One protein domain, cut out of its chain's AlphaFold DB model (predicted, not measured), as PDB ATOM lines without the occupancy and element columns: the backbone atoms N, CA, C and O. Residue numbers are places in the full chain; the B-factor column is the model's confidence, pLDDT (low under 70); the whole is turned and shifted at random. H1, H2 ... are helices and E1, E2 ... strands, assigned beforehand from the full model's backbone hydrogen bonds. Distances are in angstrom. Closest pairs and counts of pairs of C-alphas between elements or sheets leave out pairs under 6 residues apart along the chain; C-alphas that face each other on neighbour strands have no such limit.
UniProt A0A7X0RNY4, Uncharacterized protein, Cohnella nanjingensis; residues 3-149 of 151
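This is residues 3 to 149 of the 151 residues of an uncharacterized protein of Cohnella nanjingensis (UniProt A0A7X0RNY4). Two strongly twisted sheets make a sandwich: the small sheet of E4, E6 and E9 covers part of one face of a long seven-stranded sheet, and the short helix H2 packs across E2 on the other face. H1 and the long unnamed stretch of residues 3 to 21 lie at one end of the model. The printed part has 147 residues with two named helices and ten strands, in the order H1, H2, then E1 to E10; the class is mixed. The large sheet is mixed, in the order E1, E2, E3, E5, E10, E7, E8. The whole is compact, with a radius of gyration of the C-alphas of 15.1 A, yet only just elongated, spanning 51 by 34 by 27 A.

After residues 3 to 21, H1 holds residues 22 to 37, 22.2 A long, beginning at C-alpha 22 (-8.427, 39.719, -35.692). H2 holds residues 39 to 44. E1 is residues 46 to 50, E2 58 to 63, E3 66 to 71, E4 76 to 80 and E5 85 to 90. E6, residues 96 to 102, is 19.7 A long, E7, residues 109 to 115, is 19.3 A and E8, residues 121 to 128, is 19.7 A. E9 is residues 132 to 137, and E10, residues 143 to 148, ends at C-alpha 148 (-31.668, 17.438, -28.163).

E1, E2 and E3 form a meander, each strand the antiparallel neighbour of the one before, with N 48 and O 60 at 2.8 A and N 61 and O 68 at 2.8 A. E3 and E5 are parallel, at 13 degrees, with N 69 and O 87 at 2.8 A. E10 is antiparallel to E5, N 88 and O 144 at 2.8 A, and to E7, N 113 and O 145 at 2.8 A. E7 and E8 are a hairpin, N 112 and O 125 at 2.8 A. In the other sheet E6 is parallel to E4, N 79 and O 100 at 2.8 A, and antiparallel to E9, N 99 and O 134 at 2.8 A. The sheets' strands stand at 30 degrees. H2 is on the large sheet at a height of 7.4 A, over E2 and across the strands; the closest C-alphas of H2 and E2, Val 41 and Arg 63, are 5.3 A apart. H1 is not on either sheet. In H1 and H2 every O i to N i+4 pair is within hydrogen-bond range.

The C-alphas farthest apart, those of Asp 18 and Asp 106, are 51.5 A apart. The printed part has no cut. No link is long. The mean pLDDT of the printed part is 96.0, and no printed residue is under 70.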
ATOM      1  N   LEU A   3     -17.435  39.202 -21.840       95.12
ATOM      2  CA  LEU A   3     -18.747  39.022 -22.475       95.12
ATOM      3  C   LEU A   3     -19.647  38.002 -21.750       95.12
ATOM      4  O   LEU A   3     -20.859  38.174 -21.735       95.12
ATOM      5  N   VAL A   4     -19.068  37.002 -21.074       96.06
ATOM      6  CA  VAL A   4     -19.818  36.034 -20.246       96.06
ATOM      7  C   VAL A   4     -20.370  36.701 -18.982       96.06
ATOM      8  O   VAL A   4     -21.461  36.377 -18.519       96.06
ATOM      9  N   ASN A   5     -19.644  37.671 -18.424       93.62
ATOM     10  CA  ASN A   5     -20.056  38.375 -17.203       93.62
ATOM     11  C   ASN A   5     -21.244  39.319 -17.429       93.62
ATOM     12  O   ASN A   5     -21.889  39.731 -16.473       93.62
ATOM     13  N   VAL A   6     -21.538  39.658 -18.685       94.69
ATOM     14  CA  VAL A   6     -22.657  40.529 -19.076       94.69
ATOM     15  C   VAL A   6     -23.733  39.764 -19.853       94.69
ATOM     16  O   VAL A   6     -24.536  40.367 -20.551       94.69
ATOM     17  N   LEU A   7     -23.756  38.428 -19.752       96.06
ATOM     18  CA  LEU A   7     -24.618  37.581 -20.587       96.06
ATOM     19  C   LEU A   7     -26.117  37.868 -20.412       96.06
ATOM     20  O   LEU A   7     -26.875  37.789 -21.373       96.06
ATOM     21  N   PHE A   8     -26.534  38.241 -19.202       96.75
ATOM     22  CA  PHE A   8     -27.926  38.553 -18.858       96.75
ATOM     23  C   PHE A   8     -28.195  40.064 -18.818       96.75
ATOM     24  O   PHE A   8     -29.002  40.549 -18.029       96.75
ATOM     25  N   SER A   9     -27.483  40.830 -19.645       94.50
ATOM     26  CA  SER A   9     -27.695  42.264 -19.821       94.50
ATOM     27  C   SER A   9     -27.609  42.655 -21.300       94.50
ATOM     28  O   SER A   9     -27.476  41.809 -22.187       94.50
ATOM     29  N   VAL A  10     -27.731  43.952 -21.585       92.44
ATOM     30  CA  VAL A  10     -27.485  44.494 -22.923       92.44
ATOM     31  C   VAL A  10     -25.994  44.845 -23.025       92.44
ATOM     32  O   VAL A  10     -25.553  45.762 -22.325       92.44
ATOM     33  N   PRO A  11     -25.195  44.150 -23.858       91.62
ATOM     34  CA  PRO A  11     -23.759  44.385 -23.919       91.62
ATOM     35  C   PRO A  11     -23.445  45.749 -24.547       91.62
ATOM     36  O   PRO A  11     -23.959  46.091 -25.613       91.62
ATOM     37  N   GLN A  12     -22.536  46.501 -23.923       92.31
ATOM     38  CA  GLN A  12     -21.975  47.732 -24.479       92.31
ATOM     39  C   GLN A  12     -20.522  47.501 -24.901       92.31
ATOM     40  O   GLN A  12     -19.686  47.097 -24.094       92.31
ATOM     41  N   ILE A  13     -20.208  47.794 -26.164       93.81
ATOM     42  CA  ILE A  13     -18.871  47.602 -26.734       93.81
ATOM     43  C   ILE A  13     -18.205  48.960 -26.939       93.81
ATOM     44  O   ILE A  13     -18.644  49.755 -27.764       93.81
ATOM     45  N   SER A  14     -17.135  49.221 -26.188       93.38
ATOM     46  CA  SER A  14     -16.397  50.489 -26.219       93.38
ATOM     47  C   SER A  14     -14.916  50.252 -26.508       93.38
ATOM     48  O   SER A  14     -14.052  50.467 -25.658       93.38
ATOM     49  N   VAL A  15     -14.621  49.778 -27.717       93.06
ATOM     50  CA  VAL A  15     -13.253  49.525 -28.187       93.06
ATOM     51  C   VAL A  15     -13.039  50.111 -29.579       93.06
ATOM     52  O   VAL A  15     -13.978  50.326 -30.344       93.06
ATOM     53  N   ARG A  16     -11.774  50.348 -29.927       95.69
ATOM     54  CA  ARG A  16     -11.353  50.757 -31.271       95.69
ATOM     55  C   ARG A  16     -11.359  49.550 -32.203       95.69
ATOM     56  O   ARG A  16     -10.358  48.844 -32.277       95.69
ATOM     57  N   LEU A  17     -12.482  49.292 -32.879       93.69
ATOM     58  CA  LEU A  17     -12.655  48.119 -33.756       93.69
ATOM     59  C   LEU A  17     -11.571  48.014 -34.846       93.69
ATOM     60  O   LEU A  17     -11.185  46.911 -35.214       93.69
ATOM     61  N   ASP A  18     -11.022  49.146 -35.294       94.25
ATOM     62  CA  ASP A  18      -9.902  49.238 -36.239       94.25
ATOM     63  C   ASP A  18      -8.554  48.752 -35.666       94.25
ATOM     64  O   ASP A  18      -7.612  48.522 -36.419       94.25
ATOM     65  N   LYS A  19      -8.447  48.601 -34.339       96.50
ATOM     66  CA  LYS A  19      -7.193  48.314 -33.621       96.50
ATOM     67  C   LYS A  19      -7.236  47.086 -32.715       96.50
ATOM     68  O   LYS A  19      -6.202  46.724 -32.166       96.50
ATOM     69  N   ILE A  20      -8.393  46.447 -32.530       95.88
ATOM     70  CA  ILE A  20      -8.519  45.321 -31.590       95.88
ATOM     71  C   ILE A  20      -7.812  44.043 -32.052       95.88
ATOM     72  O   ILE A  20      -7.568  43.172 -31.231       95.88
ATOM     73  N   GLY A  21      -7.464  43.920 -33.334       97.31
ATOM     74  CA  GLY A  21      -6.866  42.706 -33.893       97.31
ATOM     75  C   GLY A  21      -7.896  41.618 -34.218       97.31
ATOM     76  O   GLY A  21      -9.016  41.603 -33.706       97.31
ATOM     77  N   ALA A  22      -7.510  40.698 -35.106       96.31
ATOM     78  CA  ALA A  22      -8.427  39.719 -35.692       96.31
ATOM     79  C   ALA A  22      -9.039  38.763 -34.653       96.31
ATOM     80  O   ALA A  22     -10.230  38.479 -34.707       96.31
ATOM     81  N   GLU A  23      -8.250  38.318 -33.675       95.62
ATOM     82  CA  GLU A  23      -8.697  37.345 -32.670       95.62
ATOM     83  C   GLU A  23      -9.802  37.901 -31.760       95.62
ATOM     84  O   GLU A  23     -10.778  37.215 -31.453       95.62
ATOM     85  N   TYR A  24      -9.675  39.165 -31.348       95.56
ATOM     86  CA  TYR A  24     -10.686  39.836 -30.533       95.56
ATOM     87  C   TYR A  24     -11.920  40.208 -31.354       95.56
ATOM     88  O   TYR A  24     -13.032  40.165 -30.829       95.56
ATOM     89  N   ALA A  25     -11.746  40.543 -32.638       96.44
ATOM     90  CA  ALA A  25     -12.861  40.765 -33.550       96.44
ATOM     91  C   ALA A  25     -13.683  39.481 -33.760       96.44
ATOM     92  O   ALA A  25     -14.907  39.538 -33.704       96.44
ATOM     93  N   GLU A  26     -13.026  38.329 -33.923       97.25
ATOM     94  CA  GLU A  26     -13.665  37.010 -34.030       97.25
ATOM     95  C   GLU A  26     -14.455  36.665 -32.756       97.25
ATOM     96  O   GLU A  26     -15.654  36.392 -32.825       97.25
ATOM     97  N   MET A  27     -13.829  36.801 -31.578       97.31
ATOM     98  CA  MET A  27     -14.502  36.650 -30.280       97.31
ATOM     99  C   MET A  27     -15.734  37.554 -30.169       97.31
ATOM    100  O   MET A  27     -16.797  37.111 -29.732       97.31
ATOM    101  N   LEU A  28     -15.603  38.828 -30.545       97.12
ATOM    102  CA  LEU A  28     -16.699  39.781 -30.454       97.12
ATOM    103  C   LEU A  28     -17.851  39.395 -31.389       97.12
ATOM    104  O   LEU A  28     -19.003  39.412 -30.964       97.12
ATOM    105  N   GLN A  29     -17.554  39.021 -32.634       96.94
ATOM    106  CA  GLN A  29     -18.562  38.567 -33.594       96.94
ATOM    107  C   GLN A  29     -19.320  37.346 -33.074       96.94
ATOM    108  O   GLN A  29     -20.551  37.331 -33.125       96.94
ATOM    109  N   PHE A  30     -18.604  36.364 -32.525       98.06
ATOM    110  CA  PHE A  30     -19.202  35.163 -31.957       98.06
ATOM    111  C   PHE A  30     -20.169  35.484 -30.814       98.06
ATOM    112  O   PHE A  30     -21.351  35.145 -30.882       98.06
ATOM    113  N   TRP A  31     -19.699  36.187 -29.784       97.88
ATOM    114  CA  TRP A  31     -20.517  36.485 -28.611       97.88
ATOM    115  C   TRP A  31     -21.669  37.439 -28.928       97.88
ATOM    116  O   TRP A  31     -22.780  37.204 -28.466       97.88
ATOM    117  N   LEU A  32     -21.465  38.481 -29.743       97.12
ATOM    118  CA  LEU A  32     -22.569  39.351 -30.173       97.12
ATOM    119  C   LEU A  32     -23.598  38.591 -31.024       97.12
ATOM    120  O   LEU A  32     -24.798  38.842 -30.907       97.12
ATOM    121  N   GLY A  33     -23.145  37.636 -31.842       97.75
ATOM    122  CA  GLY A  33     -24.011  36.686 -32.535       97.75
ATOM    123  C   GLY A  33     -24.843  35.861 -31.553       97.75
ATOM    124  O   GLY A  33     -26.065  35.808 -31.698       97.75
ATOM    125  N   PHE A  34     -24.204  35.321 -30.511       98.12
ATOM    126  CA  PHE A  34     -24.864  34.578 -29.436       98.12
ATOM    127  C   PHE A  34     -25.925  35.420 -28.717       98.12
ATOM    128  O   PHE A  34     -27.076  34.990 -28.620       98.12
ATOM    129  N   PHE A  35     -25.579  36.642 -28.288       97.81
ATOM    130  CA  PHE A  35     -26.519  37.593 -27.678       97.81
ATOM    131  C   PHE A  35     -27.733  37.838 -28.572       97.81
ATOM    132  O   PHE A  35     -28.864  37.843 -28.092       97.81
ATOM    133  N   ARG A  36     -27.514  38.039 -29.876       97.38
ATOM    134  CA  ARG A  36     -28.594  38.297 -30.834       97.38
ATOM    135  C   ARG A  36     -29.497  37.081 -31.024       97.38
ATOM    136  O   ARG A  36     -30.712  37.249 -31.026       97.38
ATOM    137  N   GLU A  37     -28.916  35.896 -31.200       97.81
ATOM    138  CA  GLU A  37     -29.649  34.637 -31.396       97.81
ATOM    139  C   GLU A  37     -30.484  34.280 -30.158       97.81
ATOM    140  O   GLU A  37     -31.633  33.869 -30.289       97.81
ATOM    141  N   HIS A  38     -29.949  34.512 -28.958       97.94
ATOM    142  CA  HIS A  38     -30.556  34.072 -27.699       97.94
ATOM    143  C   HIS A  38     -31.193  35.216 -26.896       97.94
ATOM    144  O   HIS A  38     -31.564  35.026 -25.739       97.94
ATOM    145  N   ARG A  39     -31.359  36.401 -27.502       97.25
ATOM    146  CA  ARG A  39     -31.896  37.626 -26.867       97.25
ATOM    147  C   ARG A  39     -33.175  37.389 -26.070       97.25
ATOM    148  O   ARG A  39     -33.385  37.994 -25.023       97.25
ATOM    149  N   ASP A  40     -34.027  36.514 -26.583       97.31
ATOM    150  CA  ASP A  40     -35.353  36.250 -26.053       97.31
ATOM    151  C   ASP A  40     -35.307  35.392 -24.790       97.31
ATOM    152  O   ASP A  40     -36.141  35.580 -23.909       97.31
ATOM    153  N   VAL A  41     -34.311  34.515 -24.671       98.06
ATOM    154  CA  VAL A  41     -34.030  33.767 -23.442       98.06
ATOM    155  C   VAL A  41     -33.289  34.669 -22.454       98.06
ATOM    156  O   VAL A  41     -33.687  34.769 -21.301       98.06
ATOM    157  N   LEU A  42     -32.255  35.383 -22.915       97.94
ATOM    158  CA  LEU A  42     -31.368  36.185 -22.064       97.94
ATOM    159  C   LEU A  42     -32.057  37.390 -21.409       97.94
ATOM    160  O   LEU A  42     -31.754  37.703 -20.263       97.94
ATOM    161  N   LEU A  43     -32.955  38.077 -22.128       96.31
ATOM    162  CA  LEU A  43     -33.574  39.329 -21.667       96.31
ATOM    163  C   LEU A  43     -35.056  39.196 -21.306       96.31
ATOM    164  O   LEU A  43     -35.621  40.121 -20.727       96.31
ATOM    165  N   ARG A  44     -35.714  38.103 -21.712       96.62
ATOM    166  CA  ARG A  44     -37.162  37.904 -21.512       96.62
ATOM    167  C   ARG A  44     -37.526  36.532 -20.945       96.62
ATOM    168  O   ARG A  44     -38.708  36.279 -20.738       96.62
ATOM    169  N   GLY A  45     -36.551  35.646 -20.741       97.00
ATOM    170  CA  GLY A  45     -36.773  34.366 -20.082       97.00
ATOM    171  C   GLY A  45     -36.926  34.510 -18.572       97.00
ATOM    172  O   GLY A  45     -36.660  35.565 -17.995       97.00
ATOM    173  N   GLU A  46     -37.330  33.422 -17.925       97.50
ATOM    174  CA  GLU A  46     -37.305  33.321 -16.470       97.50
ATOM    175  C   GLU A  46     -35.846  33.321 -16.001       97.50
ATOM    176  O   GLU A  46     -35.110  32.368 -16.262       97.50
ATOM    177  N   LEU A  47     -35.427  34.402 -15.341       97.44
ATOM    178  CA  LEU A  47     -34.075  34.574 -14.817       97.44
ATOM    179  C   LEU A  47     -33.998  34.083 -13.365       97.44
ATOM    180  O   LEU A  47     -34.729  34.553 -12.497       97.44
ATOM    181  N   ALA A  48     -33.057  33.185 -13.096       96.75
ATOM    182  CA  ALA A  48     -32.809  32.587 -11.793       96.75
ATOM    183  C   ALA A  48     -31.316  32.702 -11.428       96.75
ATOM    184  O   ALA A  48     -30.544  31.766 -11.670       96.75
ATOM    185  N   PRO A  49     -30.876  33.840 -10.863       96.62
ATOM    186  CA  PRO A  49     -29.573  33.933 -10.216       96.62
ATOM    187  C   PRO A  49     -29.604  33.122  -8.910       96.62
ATOM    188  O   PRO A  49     -30.556  33.220  -8.137       96.62
ATOM    189  N   GLN A  50     -28.599  32.279  -8.667       96.69
ATOM    190  CA  GLN A  50     -28.604  31.335  -7.537       96.69
ATOM    191  C   GLN A  50     -27.463  31.624  -6.569       96.69
ATOM    192  O   GLN A  50     -26.452  32.176  -6.978       96.69
ATOM    193  N   GLN A  51     -27.601  31.199  -5.311       96.56
ATOM    194  CA  GLN A  51     -26.570  31.343  -4.271       96.56
ATOM    195  C   GLN A  51     -26.127  32.813  -4.072       96.56
ATOM    196  O   GLN A  51     -24.959  33.153  -4.302       96.56
ATOM    197  N   PRO A  52     -27.050  33.722  -3.688       96.62
ATOM    198  CA  PRO A  52     -26.728  35.127  -3.410       96.62
ATOM    199  C   PRO A  52     -25.616  35.301  -2.368       96.62
ATOM    200  O   PRO A  52     -24.801  36.212  -2.483       96.62
ATOM    201  N   GLU A  53     -25.533  34.401  -1.390       97.44
ATOM    202  CA  GLU A  53     -24.490  34.356  -0.365       97.44
ATOM    203  C   GLU A  53     -23.076  34.134  -0.933       97.44
ATOM    204  O   GLU A  53     -22.091  34.436  -0.263       97.44
ATOM    205  N   LEU A  54     -22.972  33.661  -2.182       96.69
ATOM    206  CA  LEU A  54     -21.723  33.462  -2.923       96.69
ATOM    207  C   LEU A  54     -21.550  34.457  -4.085       96.69
ATOM    208  O   LEU A  54     -20.745  34.213  -4.982       96.69
ATOM    209  N   ASN A  55     -22.279  35.579  -4.082       95.44
ATOM    210  CA  ASN A  55     -22.284  36.577  -5.161       95.44
ATOM    211  C   ASN A  55     -22.711  36.013  -6.527       95.44
ATOM    212  O   ASN A  55     -22.153  36.386  -7.558       95.44
ATOM    213  N   TYR A  56     -23.715  35.135  -6.541       96.94
ATOM    214  CA  TYR A  56     -24.302  34.588  -7.767       96.94
ATOM    215  C   TYR A  56     -23.297  33.857  -8.674       96.94
ATOM    216  O   TYR A  56     -23.111  34.232  -9.833       96.94
ATOM    217  N   PRO A  57     -22.662  32.772  -8.189       97.44
ATOM    218  CA  PRO A  57     -21.690  31.993  -8.956       97.44
ATOM    219  C   PRO A  57     -22.301  31.303 -10.182       97.44
ATOM    220  O   PRO A  57     -21.568  30.779 -11.021       97.44
ATOM    221  N   ILE A  58     -23.628  31.285 -10.292       97.94
ATOM    222  CA  ILE A  58     -24.365  30.843 -11.466       97.94
ATOM    223  C   ILE A  58     -25.619  31.687 -11.650       97.94
ATOM    224  O   ILE A  58     -26.345  31.997 -10.700       97.94
ATOM    225  N   VAL A  59     -25.901  32.002 -12.907       98.06
ATOM    226  CA  VAL A  59     -27.166  32.599 -13.322       98.06
ATOM    227  C   VAL A  59     -27.737  31.769 -14.458       98.06
ATOM    228  O   VAL A  59     -27.019  31.401 -15.389       98.06
ATOM    229  N   VAL A  60     -29.024  31.447 -14.363       97.81
ATOM    230  CA  VAL A  60     -29.748  30.659 -15.360       97.81
ATOM    231  C   VAL A  60     -30.873  31.505 -15.944       97.81
ATOM    232  O   VAL A  60     -31.558  32.190 -15.195       97.81
ATOM    233  N   ALA A  61     -31.097  31.426 -17.253       97.81
ATOM    234  CA  ALA A  61     -32.324  31.890 -17.891       97.81
ATOM    235  C   ALA A  61     -32.978  30.754 -18.679       97.81
ATOM    236  O   ALA A  61     -32.277  29.930 -19.277       97.81
ATOM    237  N   GLN A  62     -34.309  30.705 -18.683       97.00
ATOM    238  CA  GLN A  62     -35.069  29.679 -19.399       97.00
ATOM    239  C   GLN A  62     -36.244  30.277 -20.157       97.00
ATOM    240  O   GLN A  62     -36.946  31.147 -19.641       97.00
ATOM    241  N   ARG A  63     -36.456  29.806 -21.388       96.94
ATOM    242  CA  ARG A  63     -37.627  30.143 -22.201       96.94
ATOM    243  C   ARG A  63     -37.761  29.173 -23.375       96.94
ATOM    244  O   ARG A  63     -36.749  28.824 -23.974       96.94
ATOM    245  N   ASP A  64     -38.991  28.781 -23.711       94.75
ATOM    246  CA  ASP A  64     -39.335  28.054 -24.946       94.75
ATOM    247  C   ASP A  64     -38.410  26.846 -25.224       94.75
ATOM    248  O   ASP A  64     -37.772  26.754 -26.270       94.75
ATOM    249  N   GLY A  65     -38.250  25.957 -24.234       94.50
ATOM    250  CA  GLY A  65     -37.416  24.749 -24.356       94.50
ATOM    251  C   GLY A  65     -35.899  24.994 -24.344       94.50
ATOM    252  O   GLY A  65     -35.122  24.041 -24.402       94.50
ATOM    253  N   THR A  66     -35.453  26.249 -24.226       97.56
ATOM    254  CA  THR A  66     -34.037  26.620 -24.131       97.56
ATOM    255  C   THR A  66     -33.674  27.056 -22.716       97.56
ATOM    256  O   THR A  66     -34.285  27.964 -22.153       97.56
ATOM    257  N   GLN A  67     -32.621  26.459 -22.162       97.94
ATOM    258  CA  GLN A  67     -32.005  26.868 -20.903       97.94
ATOM    259  C   GLN A  67     -30.565  27.330 -21.155       97.94
ATOM    260  O   GLN A  67     -29.773  26.608 -21.758       97.94
ATOM    261  N   ILE A  68     -30.211  28.511 -20.646       98.56
ATOM    262  CA  ILE A  68     -28.861  29.080 -20.716       98.56
ATOM    263  C   ILE A  68     -28.361  29.326 -19.297       98.56
ATOM    264  O   ILE A  68     -29.019  30.015 -18.526       98.56
ATOM    265  N   ALA A  69     -27.193  28.794 -18.959       98.31
ATOM    266  CA  ALA A  69     -26.508  29.041 -17.698       98.31
ATOM    267  C   ALA A  69     -25.178  29.759 -17.952       98.31
ATOM    268  O   ALA A  69     -24.423  29.352 -18.830       98.31
ATOM    269  N   ALA A  70     -24.856  30.788 -17.169       98.25
ATOM    270  CA  ALA A  70     -23.492  31.304 -17.063       98.25
ATOM    271  C   ALA A  70     -22.918  30.921 -15.703       98.25
ATOM    272  O   ALA A  70     -23.584  31.095 -14.682       98.25
ATOM    273  N   VAL A  71     -21.699  30.385 -15.702       98.06
ATOM    274  CA  VAL A  71     -21.056  29.812 -14.514       98.06
ATOM    275  C   VAL A  71     -19.781  30.581 -14.209       98.06
ATOM    276  O   VAL A  71     -18.914  30.686 -15.068       98.06
ATOM    277  N   TYR A  72     -19.649  31.087 -12.988       97.50
ATOM    278  CA  TYR A  72     -18.551  31.952 -12.541       97.50
ATOM    279  C   TYR A  72     -17.695  31.321 -11.429       97.50
ATOM    280  O   TYR A  72     -16.688  31.898 -11.023       97.50
ATOM    281  N   ALA A  73     -18.051  30.121 -10.961       96.81
ATOM    282  CA  ALA A  73     -17.276  29.338  -9.999       96.81
ATOM    283  C   ALA A  73     -17.338  27.833 -10.313       96.81
ATOM    284  O   ALA A  73     -18.174  27.388 -11.095       96.81
ATOM    285  N   ASN A  74     -16.458  27.037  -9.697       95.56
ATOM    286  CA  ASN A  74     -16.476  25.579  -9.843       95.56
ATOM    287  C   ASN A  74     -17.644  24.970  -9.048       95.56
ATOM    288  O   ASN A  74     -17.483  24.580  -7.891       95.56
ATOM    289  N   ILE A  75     -18.826  24.948  -9.661       96.50
ATOM    290  CA  ILE A  75     -20.072  24.454  -9.074       96.50
ATOM    291  C   ILE A  75     -20.805  23.527 -10.045       96.50
ATOM    292  O   ILE A  75     -20.529  23.495 -11.243       96.50
ATOM    293  N   VAL A  76     -21.777  22.784  -9.519       97.44
ATOM    294  CA  VAL A  76     -22.620  21.894 -10.319       97.44
ATOM    295  C   VAL A  76     -23.747  22.687 -10.981       97.44
ATOM    296  O   VAL A  76     -24.541  23.333 -10.300       97.44
ATOM    297  N   VAL A  77     -23.844  22.600 -12.305       97.75
ATOM    298  CA  VAL A  77     -24.825  23.325 -13.121       97.75
ATOM    299  C   VAL A  77     -26.125  22.519 -13.206       97.75
ATOM    300  O   VAL A  77     -26.108  21.394 -13.706       97.75
ATOM    301  N   PRO A  78     -27.272  23.043 -12.752       96.00
ATOM    302  CA  PRO A  78     -28.533  22.325 -12.848       96.00
ATOM    303  C   PRO A  78     -29.074  22.359 -14.282       96.00
ATOM    304  O   PRO A  78     -29.194  23.428 -14.880       96.00
ATOM    305  N   MET A  79     -29.480  21.205 -14.803       94.81
ATOM    306  CA  MET A  79     -30.298  21.073 -16.008       94.81
ATOM    307  C   MET A  79     -31.703  20.639 -15.579       94.81
ATOM    308  O   MET A  79     -31.861  19.587 -14.953       94.81
ATOM    309  N   ARG A  80     -32.708  21.483 -15.840       82.56
ATOM    310  CA  ARG A  80     -34.085  21.255 -15.378       82.56
ATOM    311  C   ARG A  80     -34.886  20.522 -16.449       82.56
ATOM    312  O   ARG A  80     -35.280  21.136 -17.434       82.56
ATOM    313  N   GLY A  81     -35.155  19.237 -16.227       85.81
ATOM    314  CA  GLY A  81     -35.892  18.416 -17.180       85.81
ATOM    315  C   GLY A  81     -35.169  18.281 -18.520       85.81
ATOM    316  O   GLY A  81     -33.995  18.631 -18.678       85.81
ATOM    317  N   ALA A  82     -35.879  17.737 -19.505       86.19
ATOM    318  CA  ALA A  82     -35.376  17.684 -20.867       86.19
ATOM    319  C   ALA A  82     -35.636  19.018 -21.576       86.19
ATOM    320  O   ALA A  82     -36.787  19.389 -21.800       86.19
ATOM    321  N   CYS A  83     -34.559  19.705 -21.949       91.94
ATOM    322  CA  CYS A  83     -34.597  20.927 -22.747       91.94
ATOM    323  C   CYS A  83     -34.289  20.583 -24.207       91.94
ATOM    324  O   CYS A  83     -33.451  19.723 -24.472       91.94
ATOM    325  N   ASP A  84     -34.878  21.296 -25.159       95.19
ATOM    326  CA  ASP A  84     -34.507  21.170 -26.575       95.19
ATOM    327  C   ASP A  84     -33.087  21.693 -26.803       95.19
ATOM    328  O   ASP A  84     -32.310  21.139 -27.589       95.19
ATOM    329  N   ARG A  85     -32.715  22.734 -26.048       96.94
ATOM    330  CA  ARG A  85     -31.361  23.279 -26.031       96.94
ATOM    331  C   ARG A  85     -30.928  23.630 -24.613       96.94
ATOM    332  O   ARG A  85     -31.568  24.422 -23.927       96.94
ATOM    333  N   PHE A  86     -29.808  23.071 -24.178       98.12
ATOM    334  CA  PHE A  86     -29.162  23.424 -22.918       98.12
ATOM    335  C   PHE A  86     -27.773  23.988 -23.200       98.12
ATOM    336  O   PHE A  86     -26.967  23.371 -23.892       98.12
ATOM    337  N   ILE A  87     -27.511  25.196 -22.713       98.62
ATOM    338  CA  ILE A  87     -26.313  25.963 -23.044       98.62
ATOM    339  C   ILE A  87     -25.635  26.403 -21.761       98.62
ATOM    340  O   ILE A  87     -26.280  26.962 -20.877       98.62
ATOM    341  N   VAL A  88     -24.323  26.204 -21.675       98.56
ATOM    342  CA  VAL A  88     -23.523  26.632 -20.530       98.56
ATOM    343  C   VAL A  88     -22.364  27.501 -20.999       98.56
ATOM    344  O   VAL A  88     -21.472  27.035 -21.705       98.56
ATOM    345  N   ALA A  89     -22.371  28.771 -20.605       98.50
ATOM    346  CA  ALA A  89     -21.264  29.699 -20.785       98.50
ATOM    347  C   ALA A  89     -20.274  29.548 -19.624       98.50
ATOM    348  O   ALA A  89     -20.609  29.796 -18.461       98.50
ATOM    349  N   ASN A  90     -19.043  29.149 -19.940       98.12
ATOM    350  CA  ASN A  90     -18.000  28.943 -18.943       98.12
ATOM    351  C   ASN A  90     -17.304  30.269 -18.615       98.12
ATOM    352  O   ASN A  90     -16.348  30.671 -19.277       98.12
ATOM    353  N   GLY A  91     -17.776  30.943 -17.574       97.50
ATOM    354  CA  GLY A  91     -17.148  32.110 -16.961       97.50
ATOM    355  C   GLY A  91     -16.088  31.743 -15.917       97.50
ATOM    356  O   GLY A  91     -15.823  32.543 -15.023       97.50
ATOM    357  N   THR A  92     -15.446  30.575 -16.032       96.19
ATOM    358  CA  THR A  92     -14.331  30.146 -15.172       96.19
ATOM    359  C   THR A  92     -13.059  29.855 -15.984       96.19
ATOM    360  O   THR A  92     -13.051  29.910 -17.216       96.19
ATOM    361  N   TYR A  93     -11.966  29.528 -15.285       94.50
ATOM    362  CA  TYR A  93     -10.740  28.988 -15.889       94.50
ATOM    363  C   TYR A  93     -10.708  27.450 -15.941       94.50
ATOM    364  O   TYR A  93      -9.711  26.887 -16.391       94.50
ATOM    365  N   GLY A  94     -11.765  26.772 -15.481       95.00
ATOM    366  CA  GLY A  94     -11.876  25.317 -15.546       95.00
ATOM    367  C   GLY A  94     -12.040  24.822 -16.982       95.00
ATOM    368  O   GLY A  94     -12.616  25.513 -17.822       95.00
ATOM    369  N   GLU A  95     -11.533  23.618 -17.251       96.25
ATOM    370  CA  GLU A  95     -11.633  22.950 -18.562       96.25
ATOM    371  C   GLU A  95     -12.756  21.900 -18.611       96.25
ATOM    372  O   GLU A  95     -12.955  21.214 -19.612       96.25
ATOM    373  N   GLN A  96     -13.496  21.784 -17.510       97.06
ATOM    374  CA  GLN A  96     -14.610  20.869 -17.316       97.06
ATOM    375  C   GLN A  96     -15.725  21.591 -16.557       97.06
ATOM    376  O   GLN A  96     -15.469  22.488 -15.750       97.06
ATOM    377  N   LEU A  97     -16.960  21.177 -16.811       97.88
ATOM    378  CA  LEU A  97     -18.154  21.580 -16.082       97.88
ATOM    379  C   LEU A  97     -18.896  20.324 -15.645       97.88
ATOM    380  O   LEU A  97     -19.046  19.387 -16.426       97.88
ATOM    381  N   VAL A  98     -19.412  20.321 -14.421       98.25
ATOM    382  CA  VAL A  98     -20.281  19.242 -13.951       98.25
ATOM    383  C   VAL A  98     -21.719  19.713 -14.048       98.25
ATOM    384  O   VAL A  98     -22.083  20.723 -13.447       98.25
ATOM    385  N   ILE A  99     -22.549  18.977 -14.781       98.00
ATOM    386  CA  ILE A  99     -23.982  19.238 -14.878       98.00
ATOM    387  C   ILE A  99     -24.755  18.201 -14.067       98.00
ATOM    388  O   ILE A  99     -24.353  17.041 -13.972       98.00
ATOM    389  N   ARG A 100     -25.879  18.610 -13.483       97.44
ATOM    390  CA  ARG A 100     -26.810  17.734 -12.774       97.44
ATOM    391  C   ARG A 100     -28.134  17.708 -13.510       97.44
ATOM    392  O   ARG A 100     -28.823  18.721 -13.574       97.44
ATOM    393  N   CYS A 101     -28.470  16.542 -14.035       95.81
ATOM    394  CA  CYS A 101     -29.701  16.294 -14.759       95.81
ATOM    395  C   CYS A 101     -30.742  15.670 -13.827       95.81
ATOM    396  O   CYS A 101     -30.452  14.677 -13.153       95.81
ATOM    397  N   HIS A 102     -31.947  16.234 -13.825       90.31
ATOM    398  CA  HIS A 102     -33.115  15.708 -13.122       90.31
ATOM    399  C   HIS A 102     -34.313  15.644 -14.064       90.31
ATOM    400  O   HIS A 102     -34.390  16.427 -15.011       90.31
ATOM    401  N   ASP A 103     -35.235  14.722 -13.785       90.62
ATOM    402  CA  ASP A 103     -36.489  14.530 -14.520       90.62
ATOM    403  C   ASP A 103     -36.291  14.322 -16.031       90.62
ATOM    404  O   ASP A 103     -37.105  14.717 -16.867       90.62
ATOM    405  N   LEU A 104     -35.174  13.683 -16.390       90.12
ATOM    406  CA  LEU A 104     -34.887  13.258 -17.749       90.12
ATOM    407  C   LEU A 104     -35.655  11.964 -18.084       90.12
ATOM    408  O   LEU A 104     -35.610  11.021 -17.291       90.12
ATOM    409  N   PRO A 105     -36.289  11.877 -19.272       87.62
ATOM    410  CA  PRO A 105     -36.808  10.623 -19.835       87.62
ATOM    411  C   PRO A 105     -35.753   9.499 -19.985       87.62
ATOM    412  O   PRO A 105     -34.553   9.709 -19.829       87.62
ATOM    413  N   ASP A 106     -36.161   8.299 -20.397       80.06
ATOM    414  CA  ASP A 106     -35.215   7.183 -20.621       80.06
ATOM    415  C   ASP A 106     -34.326   7.366 -21.873       80.06
ATOM    416  O   ASP A 106     -33.256   6.755 -22.027       80.06
ATOM    417  N   HIS A 107     -34.765   8.231 -22.791       78.69
ATOM    418  CA  HIS A 107     -34.102   8.536 -24.054       78.69
ATOM    419  C   HIS A 107     -33.829  10.034 -24.165       78.69
ATOM    420  O   HIS A 107     -34.727  10.827 -24.447       78.69
ATOM    421  N   ASN A 108     -32.572  10.409 -23.937       86.88
ATOM    422  CA  ASN A 108     -32.103  11.787 -24.001       86.88
ATOM    423  C   ASN A 108     -30.744  11.846 -24.678       86.88
ATOM    424  O   ASN A 108     -29.703  12.028 -24.042       86.88
ATOM    425  N   ASP A 109     -30.779  11.636 -25.985       95.00
ATOM    426  CA  ASP A 109     -29.624  11.820 -26.837       95.00
ATOM    427  C   ASP A 109     -29.514  13.301 -27.212       95.00
ATOM    428  O   ASP A 109     -30.489  13.942 -27.612       95.00
ATOM    429  N   TYR A 110     -28.315  13.847 -27.059       97.00
ATOM    430  CA  TYR A 110     -27.978  15.220 -27.399       97.00
ATOM    431  C   TYR A 110     -26.789  15.235 -28.348       97.00
ATOM    432  O   TYR A 110     -25.854  14.440 -28.233       97.00
ATOM    433  N   GLU A 111     -26.785  16.195 -29.258       98.06
ATOM    434  CA  GLU A 111     -25.572  16.645 -29.914       98.06
ATOM    435  C   GLU A 111     -24.901  17.697 -29.033       98.06
ATOM    436  O   GLU A 111     -25.477  18.751 -28.757       98.06
ATOM    437  N   MET A 112     -23.696  17.382 -28.560       98.50
ATOM    438  CA  MET A 112     -22.868  18.283 -27.774       98.50
ATOM    439  C   MET A 112     -21.849  18.966 -28.669       98.50
ATOM    440  O   MET A 112     -21.052  18.292 -29.319       98.50
ATOM    441  N   THR A 113     -21.805  20.291 -28.617       98.75
ATOM    442  CA  THR A 113     -20.761  21.101 -29.243       98.75
ATOM    443  C   THR A 113     -20.105  21.993 -28.200       98.75
ATOM    444  O   THR A 113     -20.786  22.706 -27.464       98.75
ATOM    445  N   VAL A 114     -18.777  21.959 -28.139       98.69
ATOM    446  CA  VAL A 114     -17.966  22.836 -27.292       98.69
ATOM    447  C   VAL A 114     -17.293  23.863 -28.183       98.69
ATOM    448  O   VAL A 114     -16.540  23.503 -29.089       98.69
ATOM    449  N   TYR A 115     -17.552  25.132 -27.906       98.56
ATOM    450  CA  TYR A 115     -16.929  26.270 -28.561       98.56
ATOM    451  C   TYR A 115     -15.859  26.871 -27.654       98.56
ATOM    452  O   TYR A 115     -16.071  27.015 -26.446       98.56
ATOM    453  N   ASP A 116     -14.727  27.256 -28.237       97.62
ATOM    454  CA  ASP A 116     -13.754  28.110 -27.565       97.62
ATOM    455  C   ASP A 116     -14.285  29.544 -27.383       97.62
ATOM    456  O   ASP A 116     -15.406  29.883 -27.771       97.62
ATOM    457  N   CYS A 117     -13.485  30.418 -26.770       96.50
ATOM    458  CA  CYS A 117     -13.899  31.799 -26.535       96.50
ATOM    459  C   CYS A 117     -14.095  32.618 -27.823       96.50
ATOM    460  O   CYS A 117     -14.722  33.675 -27.763       96.50
ATOM    461  N   ARG A 118     -13.587  32.141 -28.966       97.25
ATOM    462  CA  ARG A 118     -13.682  32.777 -30.287       97.25
ATOM    463  C   ARG A 118     -14.829  32.216 -31.127       97.25
ATOM    464  O   ARG A 118     -15.094  32.743 -32.198       97.25
ATOM    465  N   GLY A 119     -15.516  31.180 -30.648       97.12
ATOM    466  CA  GLY A 119     -16.590  30.522 -31.385       97.12
ATOM    467  C   GLY A 119     -16.125  29.409 -32.316       97.12
ATOM    468  O   GLY A 119     -16.907  28.950 -33.147       97.12
ATOM    469  N   ARG A 120     -14.878  28.944 -32.192       98.25
ATOM    470  CA  ARG A 120     -14.395  27.779 -32.941       98.25
ATOM    471  C   ARG A 120     -14.802  26.508 -32.217       98.25
ATOM    472  O   ARG A 120     -14.723  26.431 -30.992       98.25
ATOM    473  N   VAL A 121     -15.217  25.497 -32.971       98.44
ATOM    474  CA  VAL A 121     -15.586  24.195 -32.406       98.44
ATOM    475  C   VAL A 121     -14.325  23.475 -31.932       98.44
ATOM    476  O   VAL A 121     -13.479  23.098 -32.737       98.44
ATOM    477  N   ALA A 122     -14.217  23.267 -30.622       97.62
ATOM    478  CA  ALA A 122     -13.159  22.478 -29.997       97.62
ATOM    479  C   ALA A 122     -13.513  20.981 -29.941       97.62
ATOM    480  O   ALA A 122     -12.633  20.126 -30.012       97.62
ATOM    481  N   LEU A 123     -14.803  20.656 -29.814       98.12
ATOM    482  CA  LEU A 123     -15.315  19.287 -29.775       98.12
ATOM    483  C   LEU A 123     -16.761  19.260 -30.276       98.12
ATOM    484  O   LEU A 123     -17.557  20.116 -29.900       98.12
ATOM    485  N   SER A 124     -17.120  18.240 -31.052       98.12
ATOM    486  CA  SER A 124     -18.516  17.909 -31.338       98.12
ATOM    487  C   SER A 124     -18.721  16.401 -31.256       98.12
ATOM    488  O   SER A 124     -17.954  15.644 -31.852       98.12
ATOM    489  N   ARG A 125     -19.712  15.947 -30.482       98.06
ATOM    490  CA  ARG A 125     -20.060  14.523 -30.363       98.06
ATOM    491  C   ARG A 125     -21.496  14.331 -29.894       98.06
ATOM    492  O   ARG A 125     -22.049  15.178 -29.199       98.06
ATOM    493  N   ARG A 126     -22.066  13.164 -30.188       97.75
ATOM    494  CA  ARG A 126     -23.310  12.724 -29.547       97.75
ATOM    495  C   ARG A 126     -23.030  12.263 -28.121       97.75
ATOM    496  O   ARG A 126     -22.018  11.607 -27.873       97.75
ATOM    497  N   ILE A 127     -23.931  12.594 -27.208       96.62
ATOM    498  CA  ILE A 127     -23.909  12.128 -25.824       96.62
ATOM    499  C   ILE A 127     -25.310  11.683 -25.415       96.62
ATOM    500  O   ILE A 127     -26.300  12.239 -25.885       96.62
ATOM    501  N   LYS A 128     -25.386  10.714 -24.507       95.31
ATOM    502  CA  LYS A 128     -26.636  10.335 -23.849       95.31
ATOM    503  C   LYS A 128     -26.609  10.854 -22.420       95.31
ATOM    504  O   LYS A 128     -25.710  10.489 -21.663       95.31
ATOM    505  N   LEU A 129     -27.585  11.678 -22.052       95.50
ATOM    506  CA  LEU A 129     -27.744  12.152 -20.681       95.50
ATOM    507  C   LEU A 129     -28.712  11.249 -19.915       95.50
ATOM    508  O   LEU A 129     -29.746  10.828 -20.428       95.50
ATOM    509  N   LEU A 130     -28.355  10.956 -18.670       94.25
ATOM    510  CA  LEU A 130     -29.165  10.218 -17.700       94.25
ATOM    511  C   LEU A 130     -29.426  11.112 -16.487       94.25
ATOM    512  O   LEU A 130     -28.692  12.075 -16.266       94.25
ATOM    513  N   ASN A 131     -30.415  10.776 -15.663       94.69
ATOM    514  CA  ASN A 131     -30.556  11.424 -14.359       94.69
ATOM    515  C   ASN A 131     -29.271  11.235 -13.530       94.69
ATOM    516  O   ASN A 131     -28.741  10.125 -13.459       94.69
ATOM    517  N   GLY A 132     -28.758  12.310 -12.926       95.50
ATOM    518  CA  GLY A 132     -27.497  12.300 -12.177       95.50
ATOM    519  C   GLY A 132     -26.479  13.341 -12.644       95.50
ATOM    520  O   GLY A 132     -26.840  14.381 -13.195       95.50
ATOM    521  N   LEU A 133     -25.199  13.080 -12.364       97.50
ATOM    522  CA  LEU A 133     -24.082  13.976 -12.672       97.50
ATOM    523  C   LEU A 133     -23.388  13.575 -13.974       97.50
ATOM    524  O   LEU A 133     -23.100  12.398 -14.176       97.50
ATOM    525  N   HIS A 134     -23.063  14.563 -14.805       97.44
ATOM    526  CA  HIS A 134     -22.265  14.388 -16.019       97.44
ATOM    527  C   HIS A 134     -21.163  15.434 -16.068       97.44
ATOM    528  O   HIS A 134     -21.424  16.620 -15.876       97.44
ATOM    529  N   GLU A 135     -19.943  14.997 -16.345       97.94
ATOM    530  CA  GLU A 135     -18.812  15.886 -16.588       97.94
ATOM    531  C   GLU A 135     -18.697  16.172 -18.088       97.94
ATOM    532  O   GLU A 135     -18.684  15.253 -18.917       97.94
ATOM    533  N   LEU A 136     -18.656  17.454 -18.440       98.00
ATOM    534  CA  LEU A 136     -18.593  17.935 -19.812       98.00
ATOM    535  C   LEU A 136     -17.325  18.770 -20.018       98.00
ATOM    536  O   LEU A 136     -17.071  19.678 -19.222       98.00
ATOM    537  N   PRO A 137     -16.580  18.558 -21.117       97.94
ATOM    538  CA  PRO A 137     -15.468  19.429 -21.467       97.94
ATOM    539  C   PRO A 137     -15.973  20.836 -21.779       97.94
ATOM    540  O   PRO A 137     -16.999  21.010 -22.438       97.94
ATOM    541  N   ALA A 138     -15.227  21.843 -21.342       97.56
ATOM    542  CA  ALA A 138     -15.563  23.242 -21.550       97.56
ATOM    543  C   ALA A 138     -14.299  24.059 -21.807       97.56
ATOM    544  O   ALA A 138     -13.313  23.947 -21.089       97.56
ATOM    545  N   ALA A 139     -14.321  24.934 -22.807       97.12
ATOM    546  CA  ALA A 139     -13.225  25.872 -23.003       97.12
ATOM    547  C   ALA A 139     -13.342  27.057 -22.033       97.12
ATOM    548  O   ALA A 139     -14.443  27.490 -21.682       97.12
ATOM    549  N   LYS A 140     -12.201  27.619 -21.628       95.62
ATOM    550  CA  LYS A 140     -12.126  28.823 -20.784       95.62
ATOM    551  C   LYS A 140     -12.784  29.993 -21.511       95.62
ATOM    552  O   LYS A 140     -12.365  30.346 -22.614       95.62
ATOM    553  N   GLY A 141     -13.808  30.600 -20.915       95.44
ATOM    554  CA  GLY A 141     -14.562  31.666 -21.578       95.44
ATOM    555  C   GLY A 141     -15.308  31.217 -22.833       95.44
ATOM    556  O   GLY A 141     -15.588  32.074 -23.667       95.44
ATOM    557  N   GLY A 142     -15.545  29.912 -22.995       97.19
ATOM    558  CA  GLY A 142     -16.249  29.305 -24.121       97.19
ATOM    559  C   GLY A 142     -17.684  28.900 -23.780       97.19
ATOM    560  O   GLY A 142     -18.241  29.306 -22.757       97.19
ATOM    561  N   LEU A 143     -18.277  28.086 -24.653       97.88
ATOM    562  CA  LEU A 143     -19.674  27.656 -24.573       97.88
ATOM    563  C   LEU A 143     -19.793  26.148 -24.778       97.88
ATOM    564  O   LEU A 143     -19.213  25.601 -25.711       97.88
ATOM    565  N   VAL A 144     -20.597  25.488 -23.951       98.62
ATOM    566  CA  VAL A 144     -21.069  24.121 -24.191       98.62
ATOM    567  C   VAL A 144     -22.524  24.207 -24.623       98.62
ATOM    568  O   VAL A 144     -23.334  24.819 -23.934       98.62
ATOM    569  N   VAL A 145     -22.861  23.612 -25.763       98.56
ATOM    570  CA  VAL A 145     -24.223  23.562 -26.301       98.56
ATOM    571  C   VAL A 145     -24.638  22.106 -26.426       98.56
ATOM    572  O   VAL A 145     -23.971  21.331 -27.100       98.56
ATOM    573  N   LEU A 146     -25.754  21.754 -25.801       98.25
ATOM    574  CA  LEU A 146     -26.438  20.478 -25.934       98.25
ATOM    575  C   LEU A 146     -27.736  20.724 -26.695       98.25
ATOM    576  O   LEU A 146     -28.619  21.418 -26.195       98.25
ATOM    577  N   ARG A 147     -27.848  20.173 -27.903       97.44
ATOM    578  CA  ARG A 147     -29.081  20.185 -28.696       97.44
ATOM    579  C   ARG A 147     -29.706  18.805 -28.662       97.44
ATOM    580  O   ARG A 147     -29.041  17.834 -29.022       97.44
ATOM    581  N   ARG A 148     -30.958  18.711 -28.230       95.00
ATOM    582  CA  ARG A 148     -31.668  17.438 -28.163       95.00
ATOM    583  C   ARG A 148     -31.832  16.864 -29.566       95.00
ATOM    584  O   ARG A 148     -32.131  17.591 -30.511       95.00
ATOM    585  N   LEU A 149     -31.597  15.566 -29.705       93.56
ATOM    586  CA  LEU A 149     -31.896  14.841 -30.929       93.56
ATOM    587  C   LEU A 149     -33.349  14.376 -30.835       93.56
ATOM    588  O   LEU A 149     -33.682  13.537 -29.998       93.56
TER     589      LEU A 149